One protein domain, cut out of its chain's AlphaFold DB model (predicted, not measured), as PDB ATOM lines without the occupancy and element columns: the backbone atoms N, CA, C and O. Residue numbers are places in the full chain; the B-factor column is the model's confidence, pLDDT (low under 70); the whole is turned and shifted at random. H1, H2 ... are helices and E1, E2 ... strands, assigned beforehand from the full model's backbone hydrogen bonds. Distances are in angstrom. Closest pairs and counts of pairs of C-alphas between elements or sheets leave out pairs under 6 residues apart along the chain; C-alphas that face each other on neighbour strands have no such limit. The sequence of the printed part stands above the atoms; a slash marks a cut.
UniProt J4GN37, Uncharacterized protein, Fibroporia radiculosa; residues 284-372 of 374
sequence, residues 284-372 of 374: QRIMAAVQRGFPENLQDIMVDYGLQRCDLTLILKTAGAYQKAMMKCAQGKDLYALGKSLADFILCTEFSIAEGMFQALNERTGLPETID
ATOM      1  N   GLN A 284      48.829 -41.114 114.433       78.06
ATOM      2  CA  GLN A 284      49.188 -40.470 113.168       78.06
ATOM      3  C   GLN A 284      50.704 -40.358 113.024       78.06
ATOM      4  O   GLN A 284      51.239 -40.623 111.948       78.06
ATOM      5  N   ARG A 285      51.419 -40.036 114.110       83.06
ATOM      6  CA  ARG A 285      52.892 -40.032 114.101       83.06
ATOM      7  C   ARG A 285      53.467 -41.415 113.842       83.06
ATOM      8  O   ARG A 285      54.427 -41.520 113.085       83.06
ATOM      9  N   ILE A 286      52.881 -42.462 114.424       84.12
ATOM     10  CA  ILE A 286      53.306 -43.842 114.158       84.12
ATOM     11  C   ILE A 286      53.073 -44.200 112.690       84.12
ATOM     12  O   ILE A 286      53.988 -44.685 112.025       84.12
ATOM     13  N   MET A 287      51.878 -43.927 112.160       83.19
ATOM     14  CA  MET A 287      51.573 -44.179 110.751       83.19
ATOM     15  C   MET A 287      52.530 -43.422 109.825       83.19
ATOM     16  O   MET A 287      53.069 -44.021 108.897       83.19
ATOM     17  N   ALA A 288      52.801 -42.145 110.103       86.88
ATOM     18  CA  ALA A 288      53.742 -41.338 109.333       86.88
ATOM     19  C   ALA A 288      55.180 -41.879 109.414       86.88
ATOM     20  O   ALA A 288      55.896 -41.871 108.413       86.88
ATOM     21  N   ALA A 289      55.607 -42.371 110.582       86.31
ATOM     22  CA  ALA A 289      56.916 -42.994 110.753       86.31
ATOM     23  C   ALA A 289      57.037 -44.288 109.938       86.31
ATOM     24  O   ALA A 289      58.030 -44.477 109.241       86.31
ATOM     25  N   VAL A 290      56.008 -45.139 109.952       87.62
ATOM     26  CA  VAL A 290      55.981 -46.369 109.146       87.62
ATOM     27  C   VAL A 290      55.939 -46.063 107.649       87.62
ATOM     28  O   VAL A 290      56.651 -46.702 106.881       87.62
ATOM     29  N   GLN A 291      55.164 -45.060 107.226       88.44
ATOM     30  CA  GLN A 291      55.096 -44.628 105.825       88.44
ATOM     31  C   GLN A 291      56.419 -44.058 105.308       88.44
ATOM     32  O   GLN A 291      56.730 -44.219 104.132       88.44
ATOM     33  N   ARG A 292      57.200 -43.402 106.174       91.38
ATOM     34  CA  ARG A 292      58.540 -42.908 105.831       91.38
ATOM     35  C   ARG A 292      59.528 -44.047 105.555       91.38
ATOM     36  O   ARG A 292      60.507 -43.825 104.850       91.38
ATOM     37  N   GLY A 293      59.264 -45.239 106.086       89.12
ATOM     38  CA  GLY A 293      60.188 -46.363 106.060       89.12
ATOM     39  C   GLY A 293      61.216 -46.297 107.190       89.12
ATOM     40  O   GLY A 293      61.451 -45.252 107.803       89.12
ATOM     41  N   PHE A 294      61.814 -47.450 107.480       90.81
ATOM     42  CA  PHE A 294      62.887 -47.581 108.464       90.81
ATOM     43  C   PHE A 294      64.248 -47.413 107.778       90.81
ATOM     44  O   PHE A 294      64.355 -47.680 106.582       90.81
ATOM     45  N   PRO A 295      65.296 -46.998 108.510       94.62
ATOM     46  CA  PRO A 295      66.670 -47.091 108.022       94.62
ATOM     47  C   PRO A 295      66.980 -48.499 107.488       94.62
ATOM     48  O   PRO A 295      66.584 -49.478 108.120       94.62
ATOM     49  N   GLU A 296      67.702 -48.602 106.367       93.31
ATOM     50  CA  GLU A 296      67.971 -49.880 105.673       93.31
ATOM     51  C   GLU A 296      68.540 -50.946 106.619       93.31
ATOM     52  O   GLU A 296      68.042 -52.066 106.686       93.31
ATOM     53  N   ASN A 297      69.499 -50.558 107.465       94.62
ATOM     54  CA  ASN A 297      70.132 -51.457 108.429       94.62
ATOM     55  C   ASN A 297      69.163 -52.017 109.488       94.62
ATOM     56  O   ASN A 297      69.458 -53.042 110.095       94.62
ATOM     57  N   LEU A 298      68.043 -51.340 109.760       94.12
ATOM     58  CA  LEU A 298      66.988 -51.843 110.644       94.12
ATOM     59  C   LEU A 298      65.949 -52.644 109.869       94.12
ATOM     60  O   LEU A 298      65.396 -53.599 110.408       94.12
ATOM     61  N   GLN A 299      65.684 -52.270 108.619       94.19
ATOM     62  CA  GLN A 299      64.714 -52.953 107.776       94.19
ATOM     63  C   GLN A 299      65.101 -54.417 107.553       94.19
ATOM     64  O   GLN A 299      64.249 -55.284 107.738       94.19
ATOM     65  N   ASP A 300      66.371 -54.695 107.258       94.69
ATOM     66  CA  ASP A 300      66.864 -56.067 107.086       94.69
ATOM     67  C   ASP A 300      66.683 -56.887 108.372       94.69
ATOM     68  O   ASP A 300      66.108 -57.974 108.348       94.69
ATOM     69  N   ILE A 301      67.040 -56.313 109.528       96.25
ATOM     70  CA  ILE A 301      66.859 -56.950 110.844       96.25
ATOM     71  C   ILE A 301      65.376 -57.239 111.122       96.25
ATOM     72  O   ILE A 301      65.031 -58.304 111.636       96.25
ATOM     73  N   MET A 302      64.480 -56.305 110.794       95.00
ATOM     74  CA  MET A 302      63.038 -56.478 110.981       95.00
ATOM     75  C   MET A 302      62.456 -57.550 110.053       95.00
ATOM     76  O   MET A 302      61.553 -58.286 110.458       95.00
ATOM     77  N   VAL A 303      62.948 -57.641 108.816       95.00
ATOM     78  CA  VAL A 303      62.555 -58.687 107.862       95.00
ATOM     79  C   VAL A 303      63.014 -60.054 108.361       95.00
ATOM     80  O   VAL A 303      62.180 -60.956 108.451       95.00
ATOM     81  N   ASP A 304      64.274 -60.176 108.779       96.44
ATOM     82  CA  ASP A 304      64.857 -61.416 109.304       96.44
ATOM     83  C   ASP A 304      64.170 -61.884 110.594       96.44
ATOM     84  O   ASP A 304      63.863 -63.066 110.760       96.44
ATOM     85  N   TYR A 305      63.869 -60.956 111.508       95.94
ATOM     86  CA  TYR A 305      63.107 -61.253 112.725       95.94
ATOM     87  C   TYR A 305      61.649 -61.647 112.425       95.94
ATOM     88  O   TYR A 305      61.034 -62.440 113.154       95.94
ATOM     89  N   GLY A 306      61.106 -61.102 111.334       96.19
ATOM     90  CA  GLY A 306      59.727 -61.218 110.893       96.19
ATOM     91  C   GLY A 306      58.929 -59.961 111.228       96.19
ATOM     92  O   GLY A 306      58.542 -59.743 112.376       96.19
ATOM     93  N   LEU A 307      58.579 -59.176 110.203       92.12
ATOM     94  CA  LEU A 307      57.852 -57.903 110.346       92.12
ATOM     95  C   LEU A 307      56.587 -58.012 111.212       92.12
ATOM     96  O   LEU A 307      56.318 -57.150 112.035       92.12
ATOM     97  N   GLN A 308      55.829 -59.105 111.087       92.38
ATOM     98  CA  GLN A 308      54.593 -59.323 111.856       92.38
ATOM     99  C   GLN A 308      54.812 -59.541 113.359       92.38
ATOM    100  O   GLN A 308      53.851 -59.511 114.122       92.38
ATOM    101  N   ARG A 309      56.057 -59.783 113.777       92.06
ATOM    102  CA  ARG A 309      56.454 -59.944 115.178       92.06
ATOM    103  C   ARG A 309      56.995 -58.649 115.778       92.06
ATOM    104  O   ARG A 309      57.252 -58.621 116.974       92.06
ATOM    105  N   CYS A 310      57.208 -57.611 114.968       92.56
ATOM    106  CA  CYS A 310      57.686 -56.319 115.445       92.56
ATOM    107  C   CYS A 310      56.561 -55.584 116.185       92.56
ATOM    108  O   CYS A 310      55.450 -55.474 115.658       92.56
ATOM    109  N   ASP A 311      56.866 -55.015 117.356       90.00
ATOM    110  CA  ASP A 311      55.880 -54.325 118.203       90.00
ATOM    111  C   ASP A 311      55.125 -53.242 117.441       90.00
ATOM    112  O   ASP A 311      53.905 -53.167 117.504       90.00
ATOM    113  N   LEU A 312      55.824 -52.456 116.624       89.06
ATOM    114  CA  LEU A 312      55.212 -51.394 115.830       89.06
ATOM    115  C   LEU A 312      54.146 -51.910 114.850       89.06
ATOM    116  O   LEU A 312      53.102 -51.284 114.658       89.06
ATOM    117  N   THR A 313      54.388 -53.074 114.244       89.75
ATOM    118  CA  THR A 313      53.429 -53.734 113.354       89.75
ATOM    119  C   THR A 313      52.257 -54.306 114.144       89.75
ATOM    120  O   THR A 313      51.112 -54.162 113.708       89.75
ATOM    121  N   LEU A 314      52.513 -54.897 115.314       91.75
ATOM    122  CA  LEU A 314      51.468 -55.381 116.218       91.75
ATOM    123  C   LEU A 314      50.581 -54.236 116.720       91.75
ATOM    124  O   LEU A 314      49.359 -54.372 116.680       91.75
ATOM    125  N   ILE A 315      51.164 -53.098 117.102       89.25
ATOM    126  CA  ILE A 315      50.458 -51.886 117.537       89.25
ATOM    127  C   ILE A 315      49.524 -51.399 116.431       89.25
ATOM    128  O   ILE A 315      48.321 -51.286 116.649       89.25
ATOM    129  N   LEU A 316      50.039 -51.178 115.216       88.25
ATOM    130  CA  LEU A 316      49.228 -50.685 114.099       88.25
ATOM    131  C   LEU A 316      48.122 -51.661 113.691       88.25
ATOM    132  O   LEU A 316      46.983 -51.256 113.442       88.25
ATOM    133  N   LYS A 317      48.439 -52.957 113.638       90.75
ATOM    134  CA  LYS A 317      47.460 -54.002 113.326       90.75
ATOM    135  C   LYS A 317      46.356 -54.047 114.381       90.75
ATOM    136  O   LYS A 317      45.180 -54.124 114.022       90.75
ATOM    137  N   THR A 318      46.730 -53.980 115.656       91.25
ATOM    138  CA  THR A 318      45.790 -54.001 116.780       91.25
ATOM    139  C   THR A 318      44.944 -52.736 116.802       91.25
ATOM    140  O   THR A 318      43.733 -52.845 116.934       91.25
ATOM    141  N   ALA A 319      45.523 -51.560 116.551       87.75
ATOM    142  CA  ALA A 319      44.784 -50.302 116.444       87.75
ATOM    143  C   ALA A 319      43.713 -50.355 115.338       87.75
ATOM    144  O   ALA A 319      42.554 -50.000 115.566       87.75
ATOM    145  N   GLY A 320      44.058 -50.876 114.154       88.50
ATOM    146  CA  GLY A 320      43.090 -51.067 113.071       88.50
ATOM    147  C   GLY A 320      42.003 -52.101 113.403       88.50
ATOM    148  O   GLY A 320      40.839 -51.921 113.040       88.50
ATOM    149  N   ALA A 321      42.352 -53.185 114.103       92.88
ATOM    150  CA  ALA A 321      41.391 -54.190 114.560       92.88
ATOM    151  C   ALA A 321      40.455 -53.643 115.653       92.88
ATOM    152  O   ALA A 321      39.247 -53.882 115.599       92.88
ATOM    153  N   TYR A 322      40.994 -52.851 116.580       90.75
ATOM    154  CA  TYR A 322      40.261 -52.141 117.621       90.75
ATOM    155  C   TYR A 322      39.217 -51.195 117.027       90.75
ATOM    156  O   TYR A 322      38.036 -51.314 117.350       90.75
ATOM    157  N   GLN A 323      39.609 -50.335 116.081       88.12
ATOM    158  CA  GLN A 323      38.677 -49.427 115.400       88.12
ATOM    159  C   GLN A 323      37.524 -50.186 114.727       88.12
ATOM    160  O   GLN A 323      36.361 -49.805 114.862       88.12
ATOM    161  N   LYS A 324      37.819 -51.303 114.050       92.50
ATOM    162  CA  LYS A 324      36.790 -52.159 113.434       92.50
ATOM    163  C   LYS A 324      35.847 -52.767 114.473       92.50
ATOM    164  O   LYS A 324      34.636 -52.778 114.251       92.50
ATOM    165  N   ALA A 325      36.379 -53.269 115.588       93.62
ATOM    166  CA  ALA A 325      35.582 -53.855 116.664       93.62
ATOM    167  C   ALA A 325      34.663 -52.811 117.318       93.62
ATOM    168  O   ALA A 325      33.469 -53.067 117.490       93.62
ATOM    169  N   MET A 326      35.188 -51.615 117.594       91.56
ATOM    170  CA  MET A 326      34.418 -50.491 118.126       91.56
ATOM    171  C   MET A 326      33.296 -50.069 117.176       91.56
ATOM    172  O   MET A 326      32.149 -49.974 117.604       91.56
ATOM    173  N   MET A 327      33.578 -49.902 115.877       90.25
ATOM    174  CA  MET A 327      32.552 -49.558 114.880       90.25
ATOM    175  C   MET A 327      31.456 -50.623 114.778       90.25
ATOM    176  O   MET A 327      30.269 -50.294 114.740       90.25
ATOM    177  N   LYS A 328      31.835 -51.906 114.788       94.88
ATOM    178  CA  LYS A 328      30.877 -53.017 114.784       94.88
ATOM    179  C   LYS A 328      29.993 -52.997 116.033       94.88
ATOM    180  O   LYS A 328      28.788 -53.210 115.927       94.88
ATOM    181  N   CYS A 329      30.568 -52.713 117.201       93.38
ATOM    182  CA  CYS A 329      29.811 -52.559 118.440       93.38
ATOM    183  C   CYS A 329      28.894 -51.330 118.404       93.38
ATOM    184  O   CYS A 329      27.744 -51.421 118.816       93.38
ATOM    185  N   ALA A 330      29.348 -50.193 117.877       89.06
ATOM    186  CA  ALA A 330      28.528 -48.987 117.771       89.06
ATOM    187  C   ALA A 330      27.269 -49.225 116.917       89.06
ATOM    188  O   ALA A 330      26.183 -48.779 117.297       89.06
ATOM    189  N   GLN A 331      27.417 -49.976 115.819       92.06
ATOM    190  CA  GLN A 331      26.340 -50.361 114.902       92.06
ATOM    191  C   GLN A 331      25.431 -51.461 115.472       92.06
ATOM    192  O   GLN A 331      24.211 -51.341 115.414       92.06
ATOM    193  N   GLY A 332      26.014 -52.537 116.009       95.12
ATOM    194  CA  GLY A 332      25.282 -53.738 116.431       95.12
ATOM    195  C   GLY A 332      24.916 -53.799 117.915       95.12
ATOM    196  O   GLY A 332      24.191 -54.700 118.320       95.12
ATOM    197  N   LYS A 333      25.436 -52.876 118.731       93.31
ATOM    198  CA  LYS A 333      25.304 -52.821 120.200       93.31
ATOM    199  C   LYS A 333      25.734 -54.106 120.935       93.31
ATOM    200  O   LYS A 333      25.329 -54.340 122.070       93.31
ATOM    201  N   ASP A 334      26.591 -54.921 120.318       96.69
ATOM    202  CA  ASP A 334      27.102 -56.174 120.890       96.69
ATOM    203  C   ASP A 334      28.376 -55.941 121.720       96.69
ATOM    204  O   ASP A 334      29.510 -56.112 121.257       96.69
ATOM    205  N   LEU A 335      28.175 -55.550 122.980       95.12
ATOM    206  CA  LEU A 335      29.258 -55.321 123.941       95.12
ATOM    207  C   LEU A 335      30.026 -56.605 124.298       95.12
ATOM    208  O   LEU A 335      31.194 -56.533 124.678       95.12
ATOM    209  N   TYR A 336      29.404 -57.782 124.177       96.56
ATOM    210  CA  TYR A 336      30.056 -59.051 124.500       96.56
ATOM    211  C   TYR A 336      31.100 -59.423 123.444       96.56
ATOM    212  O   TYR A 336      32.230 -59.785 123.787       96.56
ATOM    213  N   ALA A 337      30.752 -59.287 122.161       97.31
ATOM    214  CA  ALA A 337      31.707 -59.469 121.073       97.31
ATOM    215  C   ALA A 337      32.861 -58.463 121.161       97.31
ATOM    216  O   ALA A 337      34.016 -58.855 120.984       97.31
ATOM    217  N   LEU A 338      32.563 -57.200 121.497       95.06
ATOM    218  CA  LEU A 338      33.597 -56.196 121.745       95.06
ATOM    219  C   LEU A 338      34.533 -56.635 122.877       95.06
ATOM    220  O   LEU A 338      35.743 -56.665 122.678       95.06
ATOM    221  N   GLY A 339      33.988 -57.044 124.027       95.25
ATOM    222  CA  GLY A 339      34.775 -57.498 125.176       95.25
ATOM    223  C   GLY A 339      35.728 -58.651 124.846       95.25
ATOM    224  O   GLY A 339      36.876 -58.631 125.285       95.25
ATOM    225  N   LYS A 340      35.300 -59.619 124.019       97.12
ATOM    226  CA  LYS A 340      36.186 -60.691 123.527       97.12
ATOM    227  C   LYS A 340      37.338 -60.156 122.684       97.12
ATOM    228  O   LYS A 340      38.479 -60.525 122.924       97.12
ATOM    229  N   SER A 341      37.053 -59.270 121.729       96.81
ATOM    230  CA  SER A 341      38.101 -58.670 120.898       96.81
ATOM    231  C   SER A 341      39.094 -57.858 121.728       96.81
ATOM    232  O   SER A 341      40.295 -57.984 121.526       96.81
ATOM    233  N   LEU A 342      38.614 -57.072 122.699       94.56
ATOM    234  CA  LEU A 342      39.490 -56.312 123.595       94.56
ATOM    235  C   LEU A 342      40.385 -57.229 124.434       94.56
ATOM    236  O   LEU A 342      41.564 -56.928 124.593       94.56
ATOM    237  N   ALA A 343      39.857 -58.352 124.930       93.75
ATOM    238  CA  ALA A 343      40.658 -59.331 125.661       93.75
ATOM    239  C   ALA A 343      41.815 -59.875 124.806       93.75
ATOM    240  O   ALA A 343      42.940 -59.948 125.292       93.75
ATOM    241  N   ASP A 344      41.566 -60.179 123.529       94.38
ATOM    242  CA  ASP A 344      42.617 -60.617 122.603       94.38
ATOM    243  C   ASP A 344      43.644 -59.501 122.339       94.38
ATOM    244  O   ASP A 344      44.852 -59.744 122.345       94.38
ATOM    245  N   PHE A 345      43.185 -58.261 122.141       94.50
ATOM    246  CA  PHE A 345      44.059 -57.114 121.874       94.50
ATOM    247  C   PHE A 345      44.988 -56.793 123.045       94.50
ATOM    248  O   PHE A 345      46.174 -56.553 122.818       94.50
ATOM    249  N   ILE A 346      44.479 -56.830 124.281       91.56
ATOM    250  CA  ILE A 346      45.254 -56.568 125.508       91.56
ATOM    251  C   ILE A 346      46.437 -57.532 125.641       91.56
ATOM    252  O   ILE A 346      47.479 -57.165 126.175       91.56
ATOM    253  N   LEU A 347      46.306 -58.751 125.117       91.00
ATOM    254  CA  LEU A 347      47.378 -59.746 125.127       91.00
ATOM    255  C   LEU A 347      48.405 -59.549 124.002       91.00
ATOM    256  O   LEU A 347      49.467 -60.167 124.041       91.00
ATOM    257  N   CYS A 348      48.103 -58.724 122.995       89.50
ATOM    258  CA  CYS A 348      48.951 -58.531 121.818       89.50
ATOM    259  C   CYS A 348      49.873 -57.312 121.923       89.50
ATOM    260  O   CYS A 348      50.949 -57.316 121.329       89.50
ATOM    261  N   THR A 349      49.448 -56.247 122.605       88.31
ATOM    262  CA  THR A 349      50.224 -55.006 122.718       88.31
ATOM    263  C   THR A 349      49.797 -54.189 123.936       88.31
ATOM    264  O   THR A 349      48.619 -54.151 124.294       88.31
ATOM    265  N   GLU A 350      50.753 -53.477 124.537       83.19
ATOM    266  CA  GLU A 350      50.507 -52.505 125.614       83.19
ATOM    267  C   GLU A 350      49.558 -51.368 125.184       83.19
ATOM    268  O   GLU A 350      48.839 -50.800 125.999       83.19
ATOM    269  N   PHE A 351      49.476 -51.105 123.877       84.81
ATOM    270  CA  PHE A 351      48.714 -50.019 123.260       84.81
ATOM    271  C   PHE A 351      47.386 -50.476 122.638       84.81
ATOM    272  O   PHE A 351      46.910 -49.912 121.649       84.81
ATOM    273  N   SER A 352      46.803 -51.533 123.203       83.69
ATOM    274  CA  SER A 352      45.645 -52.260 122.665       83.69
ATOM    275  C   SER A 352      44.342 -51.461 122.607       83.69
ATOM    276  O   SER A 352      43.477 -51.757 121.779       83.69
ATOM    277  N   ILE A 353      44.205 -50.449 123.462       82.19
ATOM    278  CA  ILE A 353      43.071 -49.531 123.496       82.19
ATOM    279  C   ILE A 353      43.624 -48.141 123.206       82.19
ATOM    280  O   ILE A 353      44.356 -47.575 124.014       82.19
ATOM    281  N   ALA A 354      43.289 -47.596 122.039       71.25
ATOM    282  CA  ALA A 354      43.631 -46.219 121.729       71.25
ATOM    283  C   ALA A 354      42.732 -45.287 122.554       71.25
ATOM    284  O   ALA A 354      41.508 -45.336 122.411       71.25
ATOM    285  N   GLU A 355      43.322 -44.426 123.387       64.38
ATOM    286  CA  GLU A 355      42.617 -43.248 123.896       64.38
ATOM    287  C   GLU A 355      42.325 -42.345 122.697       64.38
ATOM    288  O   GLU A 355      43.213 -41.713 122.126       64.38
ATOM    289  N   GLY A 356      41.081 -42.366 122.233       60.84
ATOM    290  CA  GLY A 356      40.702 -41.704 121.000       60.84
ATOM    291  C   GLY A 356      39.250 -41.282 121.018       60.84
ATOM    292  O   GLY A 356      38.419 -41.839 121.730       60.84
ATOM    293  N   MET A 357      38.960 -40.281 120.199       65.75
ATOM    294  CA  MET A 357      37.603 -39.861 119.897       65.75
ATOM    295  C   MET A 357      37.342 -40.127 118.418       65.75
ATOM    296  O   MET A 357      38.269 -40.105 117.603       65.75
ATOM    297  N   PHE A 358      36.094 -40.399 118.055       69.06
ATOM    298  CA  PHE A 358      35.744 -40.534 116.649       69.06
ATOM    299  C   PHE A 358      35.848 -39.159 115.998       69.06
ATOM    300  O   PHE A 358      35.409 -38.163 116.567       69.06
ATOM    301  N   GLN A 359      36.469 -39.091 114.825       75.25
ATOM    302  CA  GLN A 359      36.499 -37.877 114.022       75.25
ATOM    303  C   GLN A 359      35.647 -38.094 112.778       75.25
ATOM    304  O   GLN A 359      35.790 -39.111 112.097       75.25
ATOM    305  N   ALA A 360      34.770 -37.141 112.486       81.19
ATOM    306  CA  ALA A 360      34.040 -37.072 111.229       81.19
ATOM    307  C   ALA A 360      34.325 -35.735 110.549       81.19
ATOM    308  O   ALA A 360      34.747 -34.772 111.188       81.19
ATOM    309  N   LEU A 361      34.126 -35.679 109.235       87.75
ATOM    310  CA  LEU A 361      34.201 -34.411 108.526       87.75
ATOM    311  C   LEU A 361      32.954 -33.599 108.882       87.75
ATOM    312  O   LEU A 361      31.838 -34.037 108.608       87.75
ATOM    313  N   ASN A 362      33.133 -32.418 109.467       86.81
ATOM    314  CA  ASN A 362      32.032 -31.488 109.658       86.81
ATOM    315  C   ASN A 362      31.560 -31.018 108.274       86.81
ATOM    316  O   ASN A 362      32.278 -30.290 107.586       86.81
ATOM    317  N   GLU A 363      30.351 -31.402 107.864       90.56
ATOM    318  CA  GLU A 363      29.828 -31.124 106.515       90.56
ATOM    319  C   GLU A 363      29.764 -29.625 106.183       90.56
ATOM    320  O   GLU A 363      29.874 -29.232 105.023       90.56
ATOM    321  N   ARG A 364      29.617 -28.767 107.198       86.06
ATOM    322  CA  ARG A 364      29.500 -27.315 107.020       86.06
ATOM    323  C   ARG A 364      30.851 -26.632 106.837       86.06
ATOM    324  O   ARG A 364      30.933 -25.620 106.149       86.06
ATOM    325  N   THR A 365      31.889 -27.123 107.506       90.50
ATOM    326  CA  THR A 365      33.213 -26.475 107.525       90.50
ATOM    327  C   THR A 365      34.257 -27.218 106.698       90.50
ATOM    328  O   THR A 365      35.297 -26.646 106.388       90.50
ATOM    329  N   GLY A 366      34.001 -28.482 106.348       90.12
ATOM    330  CA  GLY A 366      34.961 -29.376 105.704       90.12
ATOM    331  C   GLY A 366      36.123 -29.799 106.611       90.12
ATOM    332  O   GLY A 366      37.036 -30.475 106.143       90.12
ATOM    333  N   LEU A 367      36.116 -29.405 107.889       86.44
ATOM    334  CA  LEU A 367      37.179 -29.714 108.840       86.44
ATOM    335  C   LEU A 367      36.850 -30.979 109.644       86.44
ATOM    336  O   LEU A 367      35.677 -31.224 109.930       86.44
ATOM    337  N   PRO A 368      37.858 -31.776 110.044       82.69
ATOM    338  CA  PRO A 368      37.652 -32.866 110.986       82.69
ATOM    339  C   PRO A 368      37.146 -32.309 112.317       82.69
ATOM    340  O   PRO A 368      37.779 -31.433 112.906       82.69
ATOM    341  N   GLU A 369      36.031 -32.832 112.809       87.38
ATOM    342  CA  GLU A 369      35.541 -32.566 114.154       87.38
ATOM    343  C   GLU A 369      35.437 -33.859 114.944       87.38
ATOM    344  O   GLU A 369      35.185 -34.935 114.396       87.38
ATOM    345  N   THR A 370      35.642 -33.753 116.251       81.25
ATOM    346  CA  THR A 370      35.343 -34.855 117.146       81.25
ATOM    347  C   THR A 370      33.835 -35.049 117.233       81.25
ATOM    348  O   THR A 370      33.113 -34.114 117.572       81.25
ATOM    349  N   ILE A 371      33.386 -36.278 117.004       77.38
ATOM    350  CA  ILE A 371      32.008 -36.700 117.217       77.38
ATOM    351  C   ILE A 371      31.923 -37.628 118.428       77.38
ATOM    352  O   ILE A 371      32.733 -38.540 118.607       77.38
ATOM    353  N   ASP A 372      30.917 -37.379 119.258       70.56
ATOM    354  CA  ASP A 372      30.484 -38.314 120.286       70.56
ATOM    355  C   ASP A 372      29.595 -39.372 119.622       70.56
ATOM    356  O   ASP A 372      28.606 -39.042 118.963       70.56
TER     357      ASP A 372
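What this domain is: This is residues 284 to 372 of the 374 residues of an uncharacterized protein of Fibroporia radiculosa (UniProt J4GN37). Long helix H3 runs along the longest axis of a loose, flat model; H4 folds back beside it, H2 and H1 hook round from its first end, and the small hairpin E1-E2 lies away from H3. The printed part has 89 residues, mostly helix, with four named helices, then two antiparallel strands; the radius of gyration of the C-alphas is 16.2 A, the spans 46 by 37 by 16 A.

How they stand to each other: E1, residues 358 to 361, and E2, residues 368 to 371, form an antiparallel hairpin, with N 360 and O 369 within hydrogen-bond range at 2.9 A. Both are apart from H3, residues 311 to 332. H4, residues 335 to 346, touches H3 in a helical hairpin, a shallow tilt of 4 degrees, opposite ways; the closest C-alphas, of Ala 325 and Leu 338, are 5.9 A apart. H1, residues 284 to 292, only just touches H3, at residues 312 to 316 alone, with 3 pairs of C-alphas within 8 A; the closest are Met 287 and Leu 316, 7.7 A. H2, residues 296 to 305, is apart from both. Every O i to N i+4 pair is within hydrogen-bond range in H1, H3 and H4, and 5 of 6 in H2.

Where its parts are: H3 spans 30.7 A from C-alpha 311 at (55.880, -54.325, 118.203), H4 16.1 A; E2 ends at C-alpha 371, (32.008, -36.700, 117.217).

The domain as a whole: The farthest C-alphas, of Asp 304 and Arg 364, are 49.2 A apart. The printed part has no cut; the link H4 to E1 is long, and residues 355 to 358 have pLDDT under 70.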